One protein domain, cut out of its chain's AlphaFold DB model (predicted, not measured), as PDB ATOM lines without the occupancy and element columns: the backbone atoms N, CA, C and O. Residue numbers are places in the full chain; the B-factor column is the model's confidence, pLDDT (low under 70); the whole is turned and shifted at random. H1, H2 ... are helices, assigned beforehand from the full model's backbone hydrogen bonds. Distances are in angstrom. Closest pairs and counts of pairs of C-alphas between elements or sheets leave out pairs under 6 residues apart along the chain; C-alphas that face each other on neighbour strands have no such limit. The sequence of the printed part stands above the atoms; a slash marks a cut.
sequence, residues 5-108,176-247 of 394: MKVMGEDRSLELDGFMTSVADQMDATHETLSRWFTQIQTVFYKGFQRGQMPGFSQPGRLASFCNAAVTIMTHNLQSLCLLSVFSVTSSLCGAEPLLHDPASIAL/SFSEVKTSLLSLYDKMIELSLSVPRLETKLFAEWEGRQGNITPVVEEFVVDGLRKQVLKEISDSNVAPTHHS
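This is residues 5 to 108 and 176 to 247 of the 394 residues of the protein "Putative dynein heavy chain 7, axonemal" of Penaeus vannamei (UniProt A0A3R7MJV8). Look for a long, loose rod of helices: the two longest, H2 and H3, run lengthwise along it, H5 packs on both of them over one half, H7 packs on H3 and H5 in that same half, and H8 extends that end. Little H6 packs on H2 and H3 in the other half, while the short H1 and H4 sit at the rod's sides. H3, H5 and H7 make an up-and-down bundle. The printed part has 176 residues with eight named helices, H1 to H8 in chain order, and no named strand, so its class is all helix. It is loose, with a radius of gyration of the C-alphas of 20.5 A, and spans 74 by 29 by 28 A.

Start at H1, residues 5 to 8, which touches residues 19 to 23 of H2, residues 16 to 50; the closest C-alphas, Val 7 and Ser 22, are 6.1 A apart. Next comes H3, residues 60 to 94, near H2. H4, residues 103 to 108, is close to H3 but not clearly touching it, with C-alphas of Ser 80 and Ser 105 6.7 A apart. Past the cut, H5, residues 177 to 196, touches H3 at a shallow tilt of 19 degrees, opposite ways; the closest C-alphas are Leu 78 and Ser 195, 5.8 A. H5 also touches residues 16 to 31 of H2, the same way at 5 degrees, a shallow tilt, closest at His 31 and Leu 194, 7.0 A. H6, residues 201 to 205, touches H3 at Cys 67 and Glu 202, whose C-alphas are 6.2 A apart. H7, residues 222 to 239, touches H5, opposite ways at a shallow tilt of 22 degrees, closest at the C-alphas of Leu 185 and Arg 229, 6.6 A. H8, residues 241 to 247, meets H7 only through their link. In H2, H3, H4, H6, H7 and H8 every O i to N i+4 pair is within hydrogen-bond range, in H5 13 of 16, and H1 is too short for such a pair.

Find C-alpha 16 at (242.457, 160.020, 213.245); from there H2 runs 51.0 A to C-alpha 50. H3 runs 50.0 A, H5 29.7 A and H7 25.4 A. H8 ends at C-alpha 247, (261.068, 163.816, 208.674).

The farthest C-alphas, Ser 58 and Ser 247, are 73.9 A apart. Residues 109 to 175 are not printed, and C-alphas 108 and 176 are 35.0 A apart across that cut. The link from H6 to H7, 16 residues, is long. Confidence is under 70 in residues 5 to 12 and 95 to 108.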
ATOM      1  N   MET A   5     232.339 157.049 203.077       58.12
ATOM      2  CA  MET A   5     232.007 158.273 202.329       58.12
ATOM      3  C   MET A   5     231.171 159.267 203.142       58.12
ATOM      4  O   MET A   5     231.346 160.476 203.023       58.12
ATOM      5  N   LYS A   6     230.280 158.775 204.012       60.31
ATOM      6  CA  LYS A   6     229.481 159.633 204.896       60.31
ATOM      7  C   LYS A   6     230.321 160.223 206.034       60.31
ATOM      8  O   LYS A   6     229.969 161.275 206.558       60.31
ATOM      9  N   VAL A   7     231.409 159.547 206.403       58.78
ATOM     10  CA  VAL A   7     232.363 159.989 207.431       58.78
ATOM     11  C   VAL A   7     233.309 161.066 206.895       58.78
ATOM     12  O   VAL A   7     233.683 161.963 207.642       58.78
ATOM     13  N   MET A   8     233.675 161.007 205.612       58.41
ATOM     14  CA  MET A   8     234.644 161.935 205.020       58.41
ATOM     15  C   MET A   8     234.135 163.383 204.879       58.41
ATOM     16  O   MET A   8     234.938 164.306 204.957       58.41
ATOM     17  N   GLY A   9     232.822 163.617 204.751       59.16
ATOM     18  CA  GLY A   9     232.283 164.977 204.585       59.16
ATOM     19  C   GLY A   9     232.848 165.710 203.351       59.16
ATOM     20  O   GLY A   9     233.278 165.072 202.395       59.16
ATOM     21  N   GLU A  10     232.833 167.051 203.357       57.03
ATOM     22  CA  GLU A  10     233.486 167.885 202.321       57.03
ATOM     23  C   GLU A  10     235.000 168.064 202.561       57.03
ATOM     24  O   GLU A  10     235.695 168.651 201.729       57.03
ATOM     25  N   ASP A  11     235.517 167.599 203.703       57.25
ATOM     26  CA  ASP A  11     236.875 167.908 204.148       57.25
ATOM     27  C   ASP A  11     237.891 166.922 203.555       57.25
ATOM     28  O   ASP A  11     237.711 165.704 203.570       57.25
ATOM     29  N   ARG A  12     238.985 167.455 203.006       67.75
ATOM     30  CA  ARG A  12     239.953 166.669 202.219       67.75
ATOM     31  C   ARG A  12     240.869 165.797 203.085       67.75
ATOM     32  O   ARG A  12     241.408 164.816 202.573       67.75
ATOM     33  N   SER A  13     241.055 166.142 204.359       82.00
ATOM     34  CA  SER A  13     241.954 165.445 205.284       82.00
ATOM     35  C   SER A  13     241.392 165.384 206.706       82.00
ATOM     36  O   SER A  13     240.879 166.364 207.249       82.00
ATOM     37  N   LEU A  14     241.507 164.211 207.331       87.94
ATOM     38  CA  LEU A  14     240.839 163.876 208.589       87.94
ATOM     39  C   LEU A  14     241.842 163.624 209.713       87.94
ATOM     40  O   LEU A  14     242.846 162.934 209.538       87.94
ATOM     41  N   GLU A  15     241.527 164.125 210.903       92.56
ATOM     42  CA  GLU A  15     242.196 163.695 212.131       92.56
ATOM     43  C   GLU A  15     241.785 162.257 212.473       92.56
ATOM     44  O   GLU A  15     240.602 161.915 212.403       92.56
ATOM     45  N   LEU A  16     242.740 161.421 212.901       92.19
ATOM     46  CA  LEU A  16     242.457 160.020 213.245       92.19
ATOM     47  C   LEU A  16     241.369 159.905 214.322       92.19
ATOM     48  O   LEU A  16     240.483 159.065 214.210       92.19
ATOM     49  N   ASP A  17     241.423 160.744 215.355       91.25
ATOM     50  CA  ASP A  17     240.441 160.735 216.445       91.25
ATOM     51  C   ASP A  17     239.035 161.135 215.966       91.25
ATOM     52  O   ASP A  17     238.045 160.477 216.296       91.25
ATOM     53  N   GLY A  18     238.952 162.148 215.097       90.19
ATOM     54  CA  GLY A  18     237.697 162.578 214.478       90.19
ATOM     55  C   GLY A  18     237.088 161.497 213.583       90.19
ATOM     56  O   GLY A  18     235.883 161.241 213.645       90.19
ATOM     57  N   PHE A  19     237.925 160.798 212.813       89.06
ATOM     58  CA  PHE A  19     237.512 159.641 212.021       89.06
ATOM     59  C   PHE A  19     236.986 158.504 212.909       89.06
ATOM     60  O   PHE A  19     235.878 158.011 212.699       89.06
ATOM     61  N   MET A  20     237.744 158.113 213.937       90.38
ATOM     62  CA  MET A  20     237.362 157.024 214.842       90.38
ATOM     63  C   MET A  20     236.067 157.324 215.604       90.38
ATOM     64  O   MET A  20     235.245 156.421 215.773       90.38
ATOM     65  N   THR A  21     235.867 158.575 216.025       90.62
ATOM     66  CA  THR A  21     234.632 159.031 216.681       90.62
ATOM     67  C   THR A  21     233.447 158.953 215.725       90.62
ATOM     68  O   THR A  21     232.419 158.376 216.063       90.62
ATOM     69  N   SER A  22     233.618 159.420 214.488       88.25
ATOM     70  CA  SER A  22     232.559 159.382 213.474       88.25
ATOM     71  C   SER A  22     232.141 157.951 213.116       88.25
ATOM     72  O   SER A  22     230.954 157.661 212.959       88.25
ATOM     73  N   VAL A  23     233.104 157.024 213.024       87.38
ATOM     74  CA  VAL A  23     232.801 155.598 212.836       87.38
ATOM     75  C   VAL A  23     232.076 155.036 214.060       87.38
ATOM     76  O   VAL A  23     231.094 154.316 213.888       87.38
ATOM     77  N   ALA A  24     232.499 155.378 215.281       88.81
ATOM     78  CA  ALA A  24     231.822 154.942 216.504       88.81
ATOM     79  C   ALA A  24     230.356 155.413 216.554       88.81
ATOM     80  O   ALA A  24     229.467 154.589 216.762       88.81
ATOM     81  N   ASP A  25     230.084 156.680 216.237       89.56
ATOM     82  CA  ASP A  25     228.723 157.224 216.171       89.56
ATOM     83  C   ASP A  25     227.858 156.477 215.140       89.56
ATOM     84  O   ASP A  25     226.682 156.174 215.373       89.56
ATOM     85  N   GLN A  26     228.437 156.124 213.986       88.50
ATOM     86  CA  GLN A  26     227.736 155.337 212.971       88.50
ATOM     87  C   GLN A  26     227.435 153.908 213.449       88.50
ATOM     88  O   GLN A  26     226.381 153.342 213.124       88.50
ATOM     89  N   MET A  27     228.339 153.316 214.226       89.12
ATOM     90  CA  MET A  27     228.138 152.003 214.829       89.12
ATOM     91  C   MET A  27     227.035 152.035 215.887       89.12
ATOM     92  O   MET A  27     226.168 151.161 215.859       89.12
ATOM     93  N   ASP A  28     226.985 153.067 216.727       90.00
ATOM     94  CA  ASP A  28     225.923 153.260 217.720       90.00
ATOM     95  C   ASP A  28     224.555 153.460 217.048       90.00
ATOM     96  O   ASP A  28     223.577 152.778 217.374       90.00
ATOM     97  N   ALA A  29     224.488 154.293 216.007       89.62
ATOM     98  CA  ALA A  29     223.277 154.450 215.199       89.62
ATOM     99  C   ALA A  29     222.853 153.130 214.523       89.62
ATOM    100  O   ALA A  29     221.655 152.823 214.402       89.62
ATOM    101  N   THR A  30     223.823 152.316 214.095       89.31
ATOM    102  CA  THR A  30     223.548 150.987 213.546       89.31
ATOM    103  C   THR A  30     223.024 150.043 214.624       89.31
ATOM    104  O   THR A  30     222.053 149.333 214.369       89.31
ATOM    105  N   HIS A  31     223.583 150.064 215.834       90.50
ATOM    106  CA  HIS A  31     223.102 149.271 216.964       90.50
ATOM    107  C   HIS A  31     221.630 149.571 217.286       90.50
ATOM    108  O   HIS A  31     220.804 148.660 217.424       90.50
ATOM    109  N   GLU A  32     221.255 150.853 217.335       91.69
ATOM    110  CA  GLU A  32     219.858 151.255 217.518       91.69
ATOM    111  C   GLU A  32     218.964 150.756 216.379       91.69
ATOM    112  O   GLU A  32     217.849 150.274 216.603       91.69
ATOM    113  N   THR A  33     219.446 150.855 215.142       91.56
ATOM    114  CA  THR A  33     218.706 150.411 213.957       91.56
ATOM    115  C   THR A  33     218.496 148.900 213.964       91.56
ATOM    116  O   THR A  33     217.380 148.445 213.708       91.56
ATOM    117  N   LEU A  34     219.513 148.120 214.340       91.12
ATOM    118  CA  LEU A  34     219.409 146.672 214.531       91.12
ATOM    119  C   LEU A  34     218.414 146.322 215.642       91.12
ATOM    120  O   LEU A  34     217.608 145.408 215.475       91.12
ATOM    121  N   SER A  35     218.393 147.088 216.733       91.44
ATOM    122  CA  SER A  35     217.427 146.913 217.826       91.44
ATOM    123  C   SER A  35     215.982 147.173 217.370       91.44
ATOM    124  O   SER A  35     215.066 146.403 217.684       91.44
ATOM    125  N   ARG A  36     215.762 148.224 216.566       93.62
ATOM    126  CA  ARG A  36     214.453 148.512 215.952       93.62
ATOM    127  C   ARG A  36     214.051 147.421 214.958       93.62
ATOM    128  O   ARG A  36     212.914 146.953 215.005       93.62
ATOM    129  N   TRP A  37     214.974 146.987 214.099       93.56
ATOM    130  CA  TRP A  37     214.765 145.896 213.143       93.56
ATOM    131  C   TRP A  37     214.374 144.594 213.850       93.56
ATOM    132  O   TRP A  37     213.377 143.967 213.488       93.56
ATOM    133  N   PHE A  38     215.078 144.237 214.924       92.81
ATOM    134  CA  PHE A  38     214.755 143.072 215.743       92.81
ATOM    135  C   PHE A  38     213.342 143.171 216.340       92.81
ATOM    136  O   PHE A  38     212.547 142.239 216.218       92.81
ATOM    137  N   THR A  39     212.980 144.330 216.898       92.88
ATOM    138  CA  THR A  39     211.639 144.577 217.460       92.88
ATOM    139  C   THR A  39     210.529 144.453 216.404       92.88
ATOM    140  O   THR A  39     209.443 143.919 216.666       92.88
ATOM    141  N   GLN A  40     210.788 144.912 215.178       93.69
ATOM    142  CA  GLN A  40     209.855 144.754 214.061       93.69
ATOM    143  C   GLN A  40     209.671 143.282 213.685       93.69
ATOM    144  O   GLN A  40     208.532 142.843 213.511       93.69
ATOM    145  N   ILE A  41     210.758 142.505 213.628       92.19
ATOM    146  CA  ILE A  41     210.687 141.056 213.402       92.19
ATOM    147  C   ILE A  41     209.848 140.400 214.498       92.19
ATOM    148  O   ILE A  41     208.900 139.684 214.183       92.19
ATOM    149  N   GLN A  42     210.100 140.702 215.773       90.69
ATOM    150  CA  GLN A  42     209.292 140.157 216.868       90.69
ATOM    151  C   GLN A  42     207.797 140.455 216.692       90.69
ATOM    152  O   GLN A  42     206.958 139.573 216.867       90.69
ATOM    153  N   THR A  43     207.458 141.676 216.273       91.12
ATOM    154  CA  THR A  43     206.070 142.084 216.018       91.12
ATOM    155  C   THR A  43     205.433 141.282 214.879       91.12
ATOM    156  O   THR A  43     204.266 140.895 214.973       91.12
ATOM    157  N   VAL A  44     206.179 141.019 213.801       90.56
ATOM    158  CA  VAL A  44     205.716 140.188 212.680       90.56
ATOM    159  C   VAL A  44     205.437 138.763 213.154       90.56
ATOM    160  O   VAL A  44     204.365 138.228 212.870       90.56
ATOM    161  N   PHE A  45     206.349 138.179 213.933       88.56
ATOM    162  CA  PHE A  45     206.196 136.827 214.469       88.56
ATOM    163  C   PHE A  45     205.020 136.731 215.441       88.56
ATOM    164  O   PHE A  45     204.197 135.828 215.320       88.56
ATOM    165  N   TYR A  46     204.861 137.705 216.337       86.12
ATOM    166  CA  TYR A  46     203.728 137.757 217.261       86.12
ATOM    167  C   TYR A  46     202.381 137.824 216.524       86.12
ATOM    168  O   TYR A  46     201.459 137.066 216.826       86.12
ATOM    169  N   LYS A  47     202.270 138.675 215.494       88.12
ATOM    170  CA  LYS A  47     201.063 138.757 214.653       88.12
ATOM    171  C   LYS A  47     200.812 137.462 213.876       88.12
ATOM    172  O   LYS A  47     199.662 137.045 213.757       88.12
ATOM    173  N   GLY A  48     201.862 136.826 213.356       86.94
ATOM    174  CA  GLY A  48     201.773 135.531 212.676       86.94
ATOM    175  C   GLY A  48     201.281 134.420 213.607       86.94
ATOM    176  O   GLY A  48     200.413 133.632 213.233       86.94
ATOM    177  N   PHE A  49     201.758 134.417 214.853       84.31
ATOM    178  CA  PHE A  49     201.305 133.501 215.894       84.31
ATOM    179  C   PHE A  49     199.820 133.702 216.228       84.31
ATOM    180  O   PHE A  49     199.054 132.742 216.196       84.31
ATOM    181  N   GLN A  50     199.374 134.948 216.439       84.56
ATOM    182  CA  GLN A  50     197.957 135.266 216.689       84.56
ATOM    183  C   GLN A  50     197.027 134.852 215.539       84.56
ATOM    184  O   GLN A  50     195.870 134.508 215.767       84.56
ATOM    185  N   ARG A  51     197.524 134.877 214.299       88.56
ATOM    186  CA  ARG A  51     196.772 134.482 213.099       88.56
ATOM    187  C   ARG A  51     196.778 132.971 212.839       88.56
ATOM    188  O   ARG A  51     196.249 132.545 211.818       88.56
ATOM    189  N   GLY A  52     197.394 132.167 213.709       82.88
ATOM    190  CA  GLY A  52     197.516 130.717 213.521       82.88
ATOM    191  C   GLY A  52     198.429 130.317 212.356       82.88
ATOM    192  O   GLY A  52     198.335 129.199 211.861       82.88
ATOM    193  N   GLN A  53     199.302 131.223 211.900       82.62
ATOM    194  CA  GLN A  53     200.229 130.993 210.782       82.62
ATOM    195  C   GLN A  53     201.554 130.357 211.233       82.62
ATOM    196  O   GLN A  53     202.396 130.032 210.399       82.62
ATOM    197  N   MET A  54     201.745 130.172 212.543       81.56
ATOM    198  CA  MET A  54     202.913 129.520 213.134       81.56
ATOM    199  C   MET A  54     202.531 128.202 213.814       81.56
ATOM    200  O   MET A  54     201.434 128.097 214.370       81.56
ATOM    201  N   PRO A  55     203.439 127.208 213.839       82.44
ATOM    202  CA  PRO A  55     203.272 126.028 214.679       82.44
ATOM    203  C   PRO A  55     203.073 126.437 216.146       82.44
ATOM    204  O   PRO A  55     203.831 127.242 216.680       82.44
ATOM    205  N   GLY A  56     202.045 125.898 216.800       79.56
ATOM    206  CA  GLY A  56     201.797 126.148 218.221       79.56
ATOM    207  C   GLY A  56     202.720 125.335 219.136       79.56
ATOM    208  O   GLY A  56     203.416 124.420 218.694       79.56
ATOM    209  N   PHE A  57     202.645 125.603 220.443       79.88
ATOM    210  CA  PHE A  57     203.396 124.872 221.476       79.88
ATOM    211  C   PHE A  57     203.088 123.363 221.530       79.88
ATOM    212  O   PHE A  57     203.869 122.594 222.076       79.88
ATOM    213  N   SER A  58     201.990 122.913 220.912       81.12
ATOM    214  CA  SER A  58     201.654 121.490 220.766       81.12
ATOM    215  C   SER A  58     202.585 120.724 219.815       81.12
ATOM    216  O   SER A  58     202.593 119.496 219.833       81.12
ATOM    217  N   GLN A  59     203.360 121.421 218.974       83.81
ATOM    218  CA  GLN A  59     204.296 120.826 218.013       83.81
ATOM    219  C   GLN A  59     205.703 121.430 218.185       83.81
ATOM    220  O   GLN A  59     206.185 122.132 217.287       83.81
ATOM    221  N   PRO A  60     206.397 121.143 219.304       81.81
ATOM    222  CA  PRO A  60     207.654 121.804 219.666       81.81
ATOM    223  C   PRO A  60     208.754 121.627 218.610       81.81
ATOM    224  O   PRO A  60     209.469 122.574 218.298       81.81
ATOM    225  N   GLY A  61     208.837 120.455 217.968       84.75
ATOM    226  CA  GLY A  61     209.813 120.209 216.899       84.75
ATOM    227  C   GLY A  61     209.586 121.063 215.643       84.75
ATOM    228  O   GLY A  61     210.543 121.577 215.064       84.75
ATOM    229  N   ARG A  62     208.325 121.274 215.233       85.94
ATOM    230  CA  ARG A  62     208.011 122.131 214.074       85.94
ATOM    231  C   ARG A  62     208.215 123.607 214.397       85.94
ATOM    232  O   ARG A  62     208.720 124.337 213.548       85.94
ATOM    233  N   LEU A  63     207.874 124.026 215.616       85.81
ATOM    234  CA  LEU A  63     208.136 125.381 216.097       85.81
ATOM    235  C   LEU A  63     209.643 125.676 216.121       85.81
ATOM    236  O   LEU A  63     210.074 126.689 215.577       85.81
ATOM    237  N   ALA A  64     210.453 124.753 216.645       85.88
ATOM    238  CA  ALA A  64     211.906 124.886 216.647       85.88
ATOM    239  C   ALA A  64     212.500 124.954 215.237       85.88
ATOM    240  O   ALA A  64     213.347 125.804 214.970       85.88
ATOM    241  N   SER A  65     212.024 124.121 214.307       88.44
ATOM    242  CA  SER A  65     212.453 124.197 212.905       88.44
ATOM    243  C   SER A  65     212.092 125.537 212.257       88.44
ATOM    244  O   SER A  65     212.893 126.077 211.496       88.44
ATOM    245  N   PHE A  66     210.910 126.085 212.552       89.50
ATOM    246  CA  PHE A  66     210.470 127.378 212.029       89.50
ATOM    247  C   PHE A  66     211.327 128.534 212.568       89.50
ATOM    248  O   PHE A  66     211.818 129.353 211.791       89.50
ATOM    249  N   CYS A  67     211.578 128.570 213.881       87.88
ATOM    250  CA  CYS A  67     212.460 129.564 214.497       87.88
ATOM    251  C   CYS A  67     213.898 129.451 213.981       87.88
ATOM    252  O   CYS A  67     214.508 130.466 213.660       87.88
ATOM    253  N   ASN A  68     214.417 128.233 213.796       89.69
ATOM    254  CA  ASN A  68     215.739 128.030 213.206       89.69
ATOM    255  C   ASN A  68     215.825 128.558 211.769       89.69
ATOM    256  O   ASN A  68     216.835 129.163 211.416       89.69
ATOM    257  N   ALA A  69     214.785 128.383 210.946       91.06
ATOM    258  CA  ALA A  69     214.752 128.956 209.601       91.06
ATOM    259  C   ALA A  69     214.781 130.494 209.640       91.06
ATOM    260  O   ALA A  69     215.561 131.117 208.920       91.06
ATOM    261  N   ALA A  70     214.000 131.106 210.536       90.88
ATOM    262  CA  ALA A  70     213.997 132.554 210.741       90.88
ATOM    263  C   ALA A  70     215.361 133.084 211.199       90.88
ATOM    264  O   ALA A  70     215.893 134.023 210.607       90.88
ATOM    265  N   VAL A  71     215.956 132.443 212.211       91.44
ATOM    266  CA  VAL A  71     217.302 132.775 212.681       91.44
ATOM    267  C   VAL A  71     218.314 132.612 211.560       91.44
ATOM    268  O   VAL A  71     219.142 133.490 211.405       91.44
ATOM    269  N   THR A  72     218.228 131.570 210.730       91.38
ATOM    270  CA  THR A  72     219.155 131.369 209.600       91.38
ATOM    271  C   THR A  72     219.128 132.549 208.623       91.38
ATOM    272  O   THR A  72     220.184 133.029 208.215       91.38
ATOM    273  N   ILE A  73     217.939 133.074 208.302       91.31
ATOM    274  CA  ILE A  73     217.793 134.264 207.448       91.31
ATOM    275  C   ILE A  73     218.395 135.500 208.133       91.31
ATOM    276  O   ILE A  73     219.143 136.255 207.514       91.31
ATOM    277  N   MET A  74     218.099 135.703 209.421       92.00
ATOM    278  CA  MET A  74     218.660 136.817 210.194       92.00
ATOM    279  C   MET A  74     220.192 136.743 210.273       92.00
ATOM    280  O   MET A  74     220.856 137.756 210.068       92.00
ATOM    281  N   THR A  75     220.748 135.551 210.499       92.12
ATOM    282  CA  THR A  75     222.190 135.278 210.505       92.12
ATOM    283  C   THR A  75     222.827 135.671 209.179       92.12
ATOM    284  O   THR A  75     223.817 136.395 209.184       92.12
ATOM    285  N   HIS A  76     222.247 135.252 208.049       89.44
ATOM    286  CA  HIS A  76     222.768 135.581 206.720       89.44
ATOM    287  C   HIS A  76     222.792 137.096 206.466       89.44
ATOM    288  O   HIS A  76     223.773 137.632 205.950       89.44
ATOM    289  N   ASN A  77     221.734 137.809 206.862       88.25
ATOM    290  CA  ASN A  77     221.661 139.262 206.696       88.25
ATOM    291  C   ASN A  77     222.712 139.990 207.543       88.25
ATOM    292  O   ASN A  77     223.366 140.906 207.048       88.25
ATOM    293  N   LEU A  78     222.905 139.573 208.799       90.88
ATOM    294  CA  LEU A  78     223.932 140.143 209.677       90.88
ATOM    295  C   LEU A  78     225.347 139.838 209.175       90.88
ATOM    296  O   LEU A  78     226.200 140.721 209.199       90.88
ATOM    297  N   GLN A  79     225.579 138.625 208.668       89.88
ATOM    298  CA  GLN A  79     226.845 138.231 208.050       89.88
ATOM    299  C   GLN A  79     227.164 139.104 206.831       89.88
ATOM    300  O   GLN A  79     228.251 139.670 206.754       89.88
ATOM    301  N   SER A  80     226.201 139.261 205.918       85.75
ATOM    302  CA  SER A  80     226.360 140.086 204.711       85.75
ATOM    303  C   SER A  80     226.627 141.550 205.075       85.75
ATOM    304  O   SER A  80     227.541 142.171 204.544       85.75
ATOM    305  N   LEU A  81     225.871 142.093 206.040       86.12
ATOM    306  CA  LEU A  81     226.044 143.461 206.528       86.12
ATOM    307  C   LEU A  81     227.437 143.688 207.133       86.12
ATOM    308  O   LEU A  81     228.046 144.730 206.882       86.12
ATOM    309  N   CYS A  82     227.926 142.738 207.935       89.06
ATOM    310  CA  CYS A  82     229.248 142.803 208.550       89.06
ATOM    311  C   CYS A  82     230.343 142.771 207.479       89.06
ATOM    312  O   CYS A  82     231.144 143.700 207.409       89.06
ATOM    313  N   LEU A  83     230.313 141.774 206.586       86.19
ATOM    314  CA  LEU A  83     231.295 141.624 205.510       86.19
ATOM    315  C   LEU A  83     231.360 142.872 204.628       86.19
ATOM    316  O   LEU A  83     232.438 143.432 204.459       86.19
ATOM    317  N   LEU A  84     230.219 143.367 204.138       83.50
ATOM    318  CA  LEU A  84     230.173 144.578 203.310       83.50
ATOM    319  C   LEU A  84     230.761 145.801 204.020       83.50
ATOM    320  O   LEU A  84     231.424 146.615 203.389       83.50
ATOM    321  N   SER A  85     230.553 145.923 205.331       86.31
ATOM    322  CA  SER A  85     231.074 147.061 206.097       86.31
ATOM    323  C   SER A  85     232.585 146.961 206.304       86.31
ATOM    324  O   SER A  85     233.294 147.953 206.160       86.31
ATOM    325  N   VAL A  86     233.094 145.755 206.561       87.00
ATOM    326  CA  VAL A  86     234.534 145.492 206.662       87.00
ATOM    327  C   VAL A  86     235.233 145.731 205.314       87.00
ATOM    328  O   VAL A  86     236.281 146.377 205.261       87.00
ATOM    329  N   PHE A  87     234.632 145.282 204.210       84.12
ATOM    330  CA  PHE A  87     235.130 145.555 202.861       84.12
ATOM    331  C   PHE A  87     235.077 147.044 202.508       84.12
ATOM    332  O   PHE A  87     236.042 147.553 201.950       84.12
ATOM    333  N   SER A  88     234.009 147.753 202.888       82.00
ATOM    334  CA  SER A  88     233.873 149.204 202.690       82.00
ATOM    335  C   SER A  88     235.033 149.959 203.337       82.00
ATOM    336  O   SER A  88     235.742 150.696 202.657       82.00
ATOM    337  N   VAL A  89     235.321 149.673 204.613       83.44
ATOM    338  CA  VAL A  89     236.471 150.259 205.317       83.44
ATOM    339  C   VAL A  89     237.794 149.894 204.640       83.44
ATOM    340  O   VAL A  89     238.642 150.762 204.456       83.44
ATOM    341  N   THR A  90     237.978 148.638 204.226       85.25
ATOM    342  CA  THR A  90     239.208 148.211 203.534       85.25
ATOM    343  C   THR A  90     239.406 148.967 202.219       85.25
ATOM    344  O   THR A  90     240.499 149.464 201.955       85.25
ATOM    345  N   SER A  91     238.351 149.083 201.412       80.94
ATOM    346  CA  SER A  91     238.379 149.743 200.107       80.94
ATOM    347  C   SER A  91     238.687 151.227 200.239       80.94
ATOM    348  O   SER A  91     239.538 151.734 199.522       80.94
ATOM    349  N   SER A  92     238.073 151.926 201.195       79.19
ATOM    350  CA  SER A  92     238.353 153.351 201.405       79.19
ATOM    351  C   SER A  92     239.769 153.619 201.920       79.19
ATOM    352  O   SER A  92     240.327 154.677 201.640       79.19
ATOM    353  N   LEU A  93     240.362 152.669 202.654       79.88
ATOM    354  CA  LEU A  93     241.740 152.766 203.142       79.88
ATOM    355  C   LEU A  93     242.781 152.413 202.074       79.88
ATOM    356  O   LEU A  93     243.846 153.019 202.050       79.88
ATOM    357  N   CYS A  94     242.505 151.407 201.239       79.56
ATOM    358  CA  CYS A  94     243.484 150.823 200.314       79.56
ATOM    359  C   CYS A  94     243.218 151.134 198.832       79.56
ATOM    360  O   CYS A  94     244.003 150.723 197.984       79.56
ATOM    361  N   GLY A  95     242.094 151.772 198.492       69.69
ATOM    362  CA  GLY A  95     241.672 152.024 197.107       69.69
ATOM    363  C   GLY A  95     241.423 150.756 196.278       69.69
ATOM    364  O   GLY A  95     241.444 150.810 195.052       69.69
ATOM    365  N   ALA A  96     241.251 149.601 196.927       61.72
ATOM    366  CA  ALA A  96     241.185 148.300 196.273       61.72
ATOM    367  C   ALA A  96     239.783 147.695 196.371       61.72
ATOM    368  O   ALA A  96     239.230 147.575 197.466       61.72
ATOM    369  N   GLU A  97     239.251 147.251 195.230       60.94
ATOM    370  CA  GLU A  97     237.958 146.576 195.172       60.94
ATOM    371  C   GLU A  97     237.980 145.236 195.931       60.94
ATOM    372  O   GLU A  97     238.950 144.471 195.846       60.94
ATOM    373  N   PRO A  98     236.909 144.911 196.669       62.88
ATOM    374  CA  PRO A  98     236.822 143.673 197.420       62.88
ATOM    375  C   PRO A  98     236.625 142.461 196.503       62.88
ATOM    376  O   PRO A  98     235.799 142.460 195.591       62.88
ATOM    377  N   LEU A  99     237.325 141.365 196.807       58.47
ATOM    378  CA  LEU A  99     237.080 140.056 196.192       58.47
ATOM    379  C   LEU A  99     235.807 139.430 196.790       58.47
ATOM    380  O   LEU A  99     235.864 138.627 197.720       58.47
ATOM    381  N   LEU A 100     234.646 139.823 196.265       63.22
ATOM    382  CA  LEU A 100     233.341 139.282 196.653       63.22
ATOM    383  C   LEU A 100     233.003 138.045 195.807       63.22
ATOM    384  O   LEU A 100     233.115 138.071 194.583       63.22
ATOM    385  N   HIS A 101     232.579 136.954 196.450       56.41
ATOM    386  CA  HIS A 101     232.283 135.687 195.763       56.41
ATOM    387  C   HIS A 101     230.788 135.403 195.587       56.41
ATOM    388  O   HIS A 101     230.429 134.604 194.721       56.41
ATOM    389  N   ASP A 102     229.911 136.024 196.381       58.41
ATOM    390  CA  ASP A 102     228.471 135.792 196.293       58.41
ATOM    391  C   ASP A 102     227.738 136.906 195.509       58.41
ATOM    392  O   ASP A 102     228.021 138.093 195.695       58.41
ATOM    393  N   PRO A 103     226.766 136.556 194.640       56.97
ATOM    394  CA  PRO A 103     226.062 137.534 193.806       56.97
ATOM    395  C   PRO A 103     225.290 138.616 194.573       56.97
ATOM    396  O   PRO A 103     225.075 139.698 194.031       56.97
ATOM    397  N   ALA A 104     224.848 138.344 195.807       59.62
ATOM    398  CA  ALA A 104     224.080 139.304 196.596       59.62
ATOM    399  C   ALA A 104     224.986 140.398 197.173       59.62
ATOM    400  O   ALA A 104     224.650 141.577 197.069       59.62
ATOM    401  N   SER A 105     226.152 140.030 197.707       62.25
ATOM    402  CA  SER A 105     227.154 140.988 198.169       62.25
ATOM    403  C   SER A 105     227.732 141.784 197.005       62.25
ATOM    404  O   SER A 105     227.890 142.990 197.140       62.25
ATOM    405  N   ILE A 106     227.964 141.157 195.842       66.12
ATOM    406  CA  ILE A 106     228.402 141.863 194.622       66.12
ATOM    407  C   ILE A 106     227.367 142.917 194.205       66.12
ATOM    408  O   ILE A 106     227.726 144.062 193.951       66.12
ATOM    409  N   ALA A 107     226.078 142.566 194.171       63.19
ATOM    410  CA  ALA A 107     225.014 143.499 193.798       63.19
ATOM    411  C   ALA A 107     224.802 144.626 194.826       63.19
ATOM    412  O   ALA A 107     224.401 145.727 194.454       63.19
ATOM    413  N   LEU A 108     225.043 144.355 196.112       62.16
ATOM    414  CA  LEU A 108     225.002 145.365 197.173       62.16
ATOM    415  C   LEU A 108     226.215 146.298 197.122       62.16
ATOM    416  O   LEU A 108     226.055 147.487 197.373       62.16
ATOM    417  N   SER A 176     251.011 158.362 216.228       96.12
ATOM    418  CA  SER A 176     252.109 157.500 215.776       96.12
ATOM    419  C   SER A 176     251.610 156.488 214.741       96.12
ATOM    420  O   SER A 176     250.442 156.099 214.754       96.12
ATOM    421  N   PHE A 177     252.494 155.966 213.887       94.50
ATOM    422  CA  PHE A 177     252.113 154.918 212.928       94.50
ATOM    423  C   PHE A 177     251.527 153.671 213.606       94.50
ATOM    424  O   PHE A 177     250.644 153.013 213.055       94.50
ATOM    425  N   SER A 178     251.984 153.358 214.825       94.94
ATOM    426  CA  SER A 178     251.410 152.273 215.619       94.94
ATOM    427  C   SER A 178     249.990 152.600 216.073       94.94
ATOM    428  O   SER A 178     249.139 151.725 215.991       94.94
ATOM    429  N   GLU A 179     249.737 153.833 216.526       95.56
ATOM    430  CA  GLU A 179     248.399 154.293 216.927       95.56
ATOM    431  C   GLU A 179     247.431 154.238 215.732       95.56
ATOM    432  O   GLU A 179     246.349 153.668 215.860       95.56
ATOM    433  N   VAL A 180     247.844 154.723 214.552       93.94
ATOM    434  CA  VAL A 180     247.062 154.620 213.302       93.94
ATOM    435  C   VAL A 180     246.716 153.161 213.005       93.94
ATOM    436  O   VAL A 180     245.544 152.817 212.852       93.94
ATOM    437  N   LYS A 181     247.720 152.278 212.997       92.75
ATOM    438  CA  LYS A 181     247.535 150.842 212.764       92.75
ATOM    439  C   LYS A 181     246.550 150.219 213.754       92.75
ATOM    440  O   LYS A 181     245.639 149.512 213.337       92.75
ATOM    441  N   THR A 182     246.728 150.445 215.055       95.12
ATOM    442  CA  THR A 182     245.861 149.846 216.079       95.12
ATOM    443  C   THR A 182     244.435 150.368 215.991       95.12
ATOM    444  O   THR A 182     243.498 149.580 216.083       95.12
ATOM    445  N   SER A 183     244.260 151.670 215.757       94.06
ATOM    446  CA  SER A 183     242.940 152.290 215.657       94.06
ATOM    447  C   SER A 183     242.174 151.760 214.451       94.06
ATOM    448  O   SER A 183     241.061 151.264 214.618       94.06
ATOM    449  N   LEU A 184     242.788 151.753 213.264       91.81
ATOM    450  CA  LEU A 184     242.137 151.269 212.044       91.81
ATOM    451  C   LEU A 184     241.805 149.773 212.113       91.81
ATOM    452  O   LEU A 184     240.713 149.370 211.718       91.81
ATOM    453  N   LEU A 185     242.698 148.944 212.665       92.06
ATOM    454  CA  LEU A 185     242.425 147.513 212.835       92.06
ATOM    455  C   LEU A 185     241.324 147.238 213.864       92.06
ATOM    456  O   LEU A 185     240.526 146.329 213.655       92.06
ATOM    457  N   SER A 186     241.223 148.049 214.923       94.06
ATOM    458  CA  SER A 186     240.177 147.880 215.941       94.06
ATOM    459  C   SER A 186     238.758 148.039 215.386       94.06
ATOM    460  O   SER A 186     237.807 147.529 215.974       94.06
ATOM    461  N   LEU A 187     238.591 148.715 214.241       92.25
ATOM    462  CA  LEU A 187     237.289 148.857 213.586       92.25
ATOM    463  C   LEU A 187     236.720 147.511 213.132       92.25
ATOM    464  O   LEU A 187     235.511 147.306 213.208       92.25
ATOM    465  N   TYR A 188     237.580 146.588 212.703       91.12
ATOM    466  CA  TYR A 188     237.182 145.250 212.263       91.12
ATOM    467  C   TYR A 188     236.541 144.486 213.419       91.12
ATOM    468  O   TYR A 188     235.427 143.982 213.287       91.12
ATOM    469  N   ASP A 189     237.217 144.480 214.569       92.06
ATOM    470  CA  ASP A 189     236.762 143.779 215.768       92.06
ATOM    471  C   ASP A 189     235.431 144.350 216.250       92.06
ATOM    472  O   ASP A 189     234.463 143.613 216.422       92.06
ATOM    473  N   LYS A 190     235.331 145.682 216.338       91.94
ATOM    474  CA  LYS A 190     234.091 146.354 216.741       91.94
ATOM    475  C   LYS A 190     232.931 146.032 215.788       91.94
ATOM    476  O   LYS A 190     231.802 145.836 216.236       91.94
ATOM    477  N   MET A 191     233.159 146.005 214.468       90.69
ATOM    478  CA  MET A 191     232.103 145.703 213.486       90.69
ATOM    479  C   MET A 191     231.620 144.253 213.604       90.69
ATOM    480  O   MET A 191     230.421 143.977 213.490       90.69
ATOM    481  N   ILE A 192     232.543 143.324 213.859       91.31
ATOM    482  CA  ILE A 192     232.229 141.915 214.106       91.31
ATOM    483  C   ILE A 192     231.436 141.780 215.410       91.31
ATOM    484  O   ILE A 192     230.362 141.177 215.405       91.31
ATOM    485  N   GLU A 193     231.893 142.403 216.497       91.62
ATOM    486  CA  GLU A 193     231.195 142.437 217.787       91.62
ATOM    487  C   GLU A 193     229.772 142.986 217.653       91.62
ATOM    488  O   GLU A 193     228.826 142.402 218.191       91.62
ATOM    489  N   LEU A 194     229.580 144.049 216.864       90.88
ATOM    490  CA  LEU A 194     228.255 144.617 216.645       90.88
ATOM    491  C   LEU A 194     227.315 143.613 215.958       90.88
ATOM    492  O   LEU A 194     226.149 143.495 216.339       90.88
ATOM    493  N   SER A 195     227.822 142.830 215.003       89.81
ATOM    494  CA  SER A 195     227.045 141.773 214.336       89.81
ATOM    495  C   SER A 195     226.657 140.619 215.275       89.81
ATOM    496  O   SER A 195     225.624 139.978 215.073       89.81
ATOM    497  N   LEU A 196     227.444 140.394 216.333       91.06
ATOM    498  CA  LEU A 196     227.238 139.354 217.347       91.06
ATOM    499  C   LEU A 196     226.314 139.799 218.492       91.06
ATOM    500  O   LEU A 196     225.923 138.983 219.328       91.06
ATOM    501  N   SER A 197     225.938 141.079 218.552       91.69
ATOM    502  CA  SER A 197     225.122 141.634 219.642       91.69
ATOM    503  C   SER A 197     223.634 141.255 219.565       91.69
ATOM    504  O   SER A 197     222.921 141.323 220.571       91.69
ATOM    505  N   VAL A 198     223.152 140.812 218.398       92.25
ATOM    506  CA  VAL A 198     221.725 140.542 218.162       92.25
ATOM    507  C   VAL A 198     221.303 139.207 218.800       92.25
ATOM    508  O   VAL A 198     221.859 138.161 218.456       92.25
ATOM    509  N   PRO A 199     220.294 139.190 219.695       92.75
ATOM    510  CA  PRO A 199     219.830 137.964 220.335       92.75
ATOM    511  C   PRO A 199     219.158 137.015 219.339       92.75
ATOM    512  O   PRO A 199     218.600 137.435 218.323       92.75
ATOM    513  N   ARG A 200     219.151 135.714 219.651       91.94
ATOM    514  CA  ARG A 200     218.332 134.752 218.897       91.94
ATOM    515  C   ARG A 200     216.852 135.112 219.028       91.94
ATOM    516  O   ARG A 200     216.392 135.544 220.081       91.94
ATOM    517  N   LEU A 201     216.090 134.919 217.956       90.62
ATOM    518  CA  LEU A 201     214.696 135.350 217.914       90.62
ATOM    519  C   LEU A 201     213.839 134.607 218.954       90.62
ATOM    520  O   LEU A 201     213.103 135.223 219.722       90.62
ATOM    521  N   GLU A 202     213.976 133.286 219.024       88.12
ATOM    522  CA  GLU A 202     213.239 132.407 219.933       88.12
ATOM    523  C   GLU A 202     213.454 132.730 221.419       88.12
ATOM    524  O   GLU A 202     212.506 132.634 222.196       88.12
ATOM    525  N   THR A 203     214.645 133.200 221.810       88.31
ATOM    526  CA  THR A 203     214.971 133.518 223.214       88.31
ATOM    527  C   THR A 203     214.304 134.802 223.701       88.31
ATOM    528  O   THR A 203     214.250 135.061 224.902       88.31
ATOM    529  N   LYS A 204     213.792 135.624 222.777       89.50
ATOM    530  CA  LYS A 204     213.039 136.848 223.080       89.50
ATOM    531  C   LYS A 204     211.560 136.753 222.712       89.50
ATOM    532  O   LYS A 204     210.800 137.648 223.072       89.50
ATOM    533  N   LEU A 205     211.150 135.714 221.985       85.69
ATOM    534  CA  LEU A 205     209.744 135.451 221.666       85.69
ATOM    535  C   LEU A 205     209.056 134.576 222.715       85.69
ATOM    536  O   LEU A 205     207.871 134.775 222.976       85.69
ATOM    537  N   PHE A 206     209.773 133.619 223.308       83.62
ATOM    538  CA  PHE A 206     209.201 132.658 224.248       83.62
ATOM    539  C   PHE A 206     209.839 132.816 225.627       83.62
ATOM    540  O   PHE A 206     211.058 132.748 225.758       83.62
ATOM    541  N   ALA A 207     209.007 133.011 226.654       80.88
ATOM    542  CA  ALA A 207     209.468 133.147 228.038       80.88
ATOM    543  C   ALA A 207     210.139 131.862 228.561       80.88
ATOM    544  O   ALA A 207     211.096 131.933 229.324       80.88
ATOM    545  N   GLU A 208     209.667 130.699 228.104       79.75
ATOM    546  CA  GLU A 208     210.151 129.371 228.495       79.75
ATOM    547  C   GLU A 208     210.718 128.643 227.265       79.75
ATOM    548  O   GLU A 208     210.139 127.689 226.748       79.75
ATOM    549  N   TRP A 209     211.831 129.147 226.721       83.31
ATOM    550  CA  TRP A 209     212.546 128.477 225.630       83.31
ATOM    551  C   TRP A 209     213.590 127.498 226.177       83.31
ATOM    552  O   TRP A 209     214.551 127.919 226.814       83.31
ATOM    553  N   GLU A 210     213.454 126.206 225.879       78.75
ATOM    554  CA  GLU A 210     214.397 125.157 226.319       78.75
ATOM    555  C   GLU A 210     215.495 124.839 225.283       78.75
ATOM    556  O   GLU A 210     216.366 124.002 225.513       78.75
ATOM    557  N   GLY A 211     215.460 125.486 224.113       78.94
ATOM    558  CA  GLY A 211     216.417 125.256 223.030       78.94
ATOM    559  C   GLY A 211     217.716 126.061 223.163       78.94
ATOM    560  O   GLY A 211     218.091 126.538 224.234       78.94
ATOM    561  N   ARG A 212     218.420 126.241 222.035       82.62
ATOM    562  CA  ARG A 212     219.686 126.993 221.988       82.62
ATOM    563  C   ARG A 212     219.478 128.433 222.482       82.62
ATOM    564  O   ARG A 212     218.636 129.152 221.951       82.62
ATOM    565  N   GLN A 213     220.282 128.828 223.468       86.06
ATOM    566  CA  GLN A 213     220.275 130.154 224.091       86.06
ATOM    567  C   GLN A 213     221.307 131.098 223.457       86.06
ATOM    568  O   GLN A 213     222.150 130.672 222.664       86.06
ATOM    569  N   GLY A 214     221.253 132.375 223.843       87.94
ATOM    570  CA  GLY A 214     222.253 133.389 223.499       87.94
ATOM    571  C   GLY A 214     221.926 134.204 222.248       87.94
ATOM    572  O   GLY A 214     220.754 134.418 221.911       87.94
ATOM    573  N   ASN A 215     222.986 134.669 221.586       90.75
ATOM    574  CA  ASN A 215     222.920 135.546 220.423       90.75
ATOM    575  C   ASN A 215     223.035 134.790 219.099       90.75
ATOM    576  O   ASN A 215     223.384 133.606 219.044       90.75
ATOM    577  N   ILE A 216     222.670 135.480 218.023       91.19
ATOM    578  CA  ILE A 216     222.941 135.033 216.665       91.19
ATOM    579  C   ILE A 216     224.458 135.032 216.464       91.19
ATOM    580  O   ILE A 216     225.158 135.927 216.926       91.19
ATOM    581  N   THR A 217     224.955 134.012 215.773       88.38
ATOM    582  CA  THR A 217     226.376 133.848 215.459       88.38
ATOM    583  C   THR A 217     226.551 133.864 213.938       88.38
ATOM    584  O   THR A 217     226.472 132.796 213.320       88.38
ATOM    585  N   PRO A 218     226.700 135.050 213.314       87.38
ATOM    586  CA  PRO A 218     227.064 135.172 211.905       87.38
ATOM    587  C   PRO A 218     228.384 134.451 211.626       87.38
ATOM    588  O   PRO A 218     229.301 134.504 212.444       87.38
ATOM    589  N   VAL A 219     228.485 133.772 210.482       85.31
ATOM    590  CA  VAL A 219     229.719 133.080 210.089       85.31
ATOM    591  C   VAL A 219     230.576 134.057 209.297       85.31
ATOM    592  O   VAL A 219     230.470 134.158 208.079       85.31
ATOM    593  N   VAL A 220     231.392 134.832 210.001       82.06
ATOM    594  CA  VAL A 220     232.411 135.678 209.377       82.06
ATOM    595  C   VAL A 220     233.721 134.899 209.433       82.06
ATOM    596  O   VAL A 220     234.283 134.710 210.507       82.06
ATOM    597  N   GLU A 221     234.160 134.369 208.291       81.25
ATOM    598  CA  GLU A 221     235.371 133.545 208.213       81.25
ATOM    599  C   GLU A 221     236.611 134.366 208.586       81.25
ATOM    600  O   GLU A 221     236.951 135.335 207.901       81.25
ATOM    601  N   GLU A 222     237.322 133.940 209.633       83.31
ATOM    602  CA  GLU A 222     238.496 134.661 210.147       83.31
ATOM    603  C   GLU A 222     239.571 134.828 209.069       83.31
ATOM    604  O   GLU A 222     240.195 135.877 208.972       83.31
ATOM    605  N   PHE A 223     239.731 133.838 208.182       80.31
ATOM    606  CA  PHE A 223     240.679 133.917 207.068       80.31
ATOM    607  C   PHE A 223     240.408 135.109 206.133       80.31
ATOM    608  O   PHE A 223     241.353 135.719 205.633       80.31
ATOM    609  N   VAL A 224     239.136 135.455 205.907       82.62
ATOM    610  CA  VAL A 224     238.751 136.598 205.064       82.62
ATOM    611  C   VAL A 224     239.101 137.901 205.773       82.62
ATOM    612  O   VAL A 224     239.773 138.753 205.195       82.62
ATOM    613  N   VAL A 225     238.708 138.031 207.041       85.00
ATOM    614  CA  VAL A 225     238.984 139.223 207.857       85.00
ATOM    615  C   VAL A 225     240.491 139.435 208.006       85.00
ATOM    616  O   VAL A 225     240.982 140.539 207.792       85.00
ATOM    617  N   ASP A 226     241.250 138.376 208.280       86.00
ATOM    618  CA  ASP A 226     242.708 138.416 208.362       86.00
ATOM    619  C   ASP A 226     243.368 138.798 207.040       86.00
ATOM    620  O   ASP A 226     244.386 139.492 207.043       86.00
ATOM    621  N   GLY A 227     242.809 138.365 205.907       84.19
ATOM    622  CA  GLY A 227     243.242 138.808 204.584       84.19
ATOM    623  C   GLY A 227     243.133 140.326 204.432       84.19
ATOM    624  O   GLY A 227     244.105 140.976 204.048       84.19
ATOM    625  N   LEU A 228     241.991 140.895 204.827       85.56
ATOM    626  CA  LEU A 228     241.734 142.338 204.768       85.56
ATOM    627  C   LEU A 228     242.595 143.124 205.763       85.56
ATOM    628  O   LEU A 228     243.223 144.115 205.392       85.56
ATOM    629  N   ARG A 229     242.735 142.635 207.002       87.69
ATOM    630  CA  ARG A 229     243.658 143.222 207.988       87.69
ATOM    631  C   ARG A 229     245.092 143.245 207.454       87.69
ATOM    632  O   ARG A 229     245.777 144.255 207.590       87.69
ATOM    633  N   LYS A 230     245.557 142.159 206.824       87.81
ATOM    634  CA  LYS A 230     246.895 142.088 206.203       87.81
ATOM    635  C   LYS A 230     247.052 143.073 205.050       87.81
ATOM    636  O   LYS A 230     248.130 143.639 204.902       87.81
ATOM    637  N   GLN A 231     246.002 143.290 204.264       85.75
ATOM    638  CA  GLN A 231     246.007 144.276 203.191       85.75
ATOM    639  C   GLN A 231     246.164 145.700 203.740       85.75
ATOM    640  O   GLN A 231     247.096 146.390 203.339       85.75
ATOM    641  N   VAL A 232     245.354 146.091 204.730       87.75
ATOM    642  CA  VAL A 232     245.489 147.396 205.408       87.75
ATOM    643  C   VAL A 232     246.864 147.550 206.053       87.75
ATOM    644  O   VAL A 232     247.488 148.602 205.963       87.75
ATOM    645  N   LEU A 233     247.378 146.494 206.686       89.12
ATOM    646  CA  LEU A 233     248.713 146.507 207.280       89.12
ATOM    647  C   LEU A 233     249.812 146.760 206.256       89.12
ATOM    648  O   LEU A 233     250.759 147.492 206.554       89.12
ATOM    649  N   LYS A 234     249.703 146.131 205.086       88.38
ATOM    650  CA  LYS A 234     250.640 146.330 203.990       88.38
ATOM    651  C   LYS A 234     250.563 147.772 203.491       88.38
ATOM    652  O   LYS A 234     251.591 148.433 203.473       88.38
ATOM    653  N   GLU A 235     249.361 148.268 203.213       87.12
ATOM    654  CA  GLU A 235     249.147 149.629 202.715       87.12
ATOM    655  C   GLU A 235     249.691 150.695 203.676       87.12
ATOM    656  O   GLU A 235     250.437 151.581 203.268       87.12
ATOM    657  N   ILE A 236     249.401 150.569 204.976       89.19
ATOM    658  CA  ILE A 236     249.944 151.467 206.007       89.19
ATOM    659  C   ILE A 236     251.474 151.394 206.024       89.19
ATOM    660  O   ILE A 236     252.144 152.419 206.103       89.19
ATOM    661  N   SER A 237     252.046 150.190 205.960       89.44
ATOM    662  CA  SER A 237     253.503 150.017 206.006       89.44
ATOM    663  C   SER A 237     254.188 150.655 204.797       89.44
ATOM    664  O   SER A 237     255.176 151.367 204.978       89.44
ATOM    665  N   ASP A 238     253.641 150.443 203.601       88.81
ATOM    666  CA  ASP A 238     254.146 151.008 202.349       88.81
ATOM    667  C   ASP A 238     254.005 152.545 202.357       88.81
ATOM    668  O   ASP A 238     254.935 153.270 201.994       88.81
ATOM    669  N   SER A 239     252.893 153.056 202.892       88.75
ATOM    670  CA  SER A 239     252.597 154.491 202.982       88.75
ATOM    671  C   SER A 239     253.427 155.245 204.024       88.75
ATOM    672  O   SER A 239     253.735 156.420 203.833       88.75
ATOM    673  N   ASN A 240     253.852 154.591 205.111       92.06
ATOM    674  CA  ASN A 240     254.650 155.221 206.174       92.06
ATOM    675  C   ASN A 240     256.060 155.632 205.720       92.06
ATOM    676  O   ASN A 240     256.708 156.455 206.377       92.06
ATOM    677  N   VAL A 241     256.555 155.069 204.613       93.44
ATOM    678  CA  VAL A 241     257.905 155.335 204.100       93.44
ATOM    679  C   VAL A 241     258.072 156.808 203.728       93.44
ATOM    680  O   VAL A 241     259.071 157.420 204.104       93.44
ATOM    681  N   ALA A 242     257.089 157.401 203.044       93.69
ATOM    682  CA  ALA A 242     257.179 158.780 202.568       93.69
ATOM    683  C   ALA A 242     257.201 159.815 203.717       93.69
ATOM    684  O   ALA A 242     258.138 160.620 203.744       93.69
ATOM    685  N   PRO A 243     256.290 159.781 204.716       94.62
ATOM    686  CA  PRO A 243     256.397 160.629 205.906       94.62
ATOM    687  C   PRO A 243     257.704 160.416 206.674       94.62
ATOM    688  O   PRO A 243     258.347 161.381 207.084       94.62
ATOM    689  N   THR A 244     258.143 159.162 206.830       94.19
ATOM    690  CA  THR A 244     259.397 158.850 207.531       94.19
ATOM    691  C   THR A 244     260.600 159.462 206.823       94.19
ATOM    692  O   THR A 244     261.457 160.046 207.476       94.19
ATOM    693  N   HIS A 245     260.651 159.386 205.494       94.19
ATOM    694  CA  HIS A 245     261.685 160.049 204.711       94.19
ATOM    695  C   HIS A 245     261.570 161.578 204.801       94.19
ATOM    696  O   HIS A 245     262.571 162.268 204.928       94.19
ATOM    697  N   HIS A 246     260.359 162.140 204.786       94.00
ATOM    698  CA  HIS A 246     260.179 163.583 204.933       94.00
ATOM    699  C   HIS A 246     260.743 164.109 206.262       94.00
ATOM    700  O   HIS A 246     261.422 165.137 206.280       94.00
ATOM    701  N   SER A 247     260.544 163.387 207.371       93.25
ATOM    702  CA  SER A 247     261.068 163.816 208.674       93.25
ATOM    703  C   SER A 247     262.599 163.871 208.720       93.25
ATOM    704  O   SER A 247     263.153 164.661 209.491       93.25
TER     705      SER A 247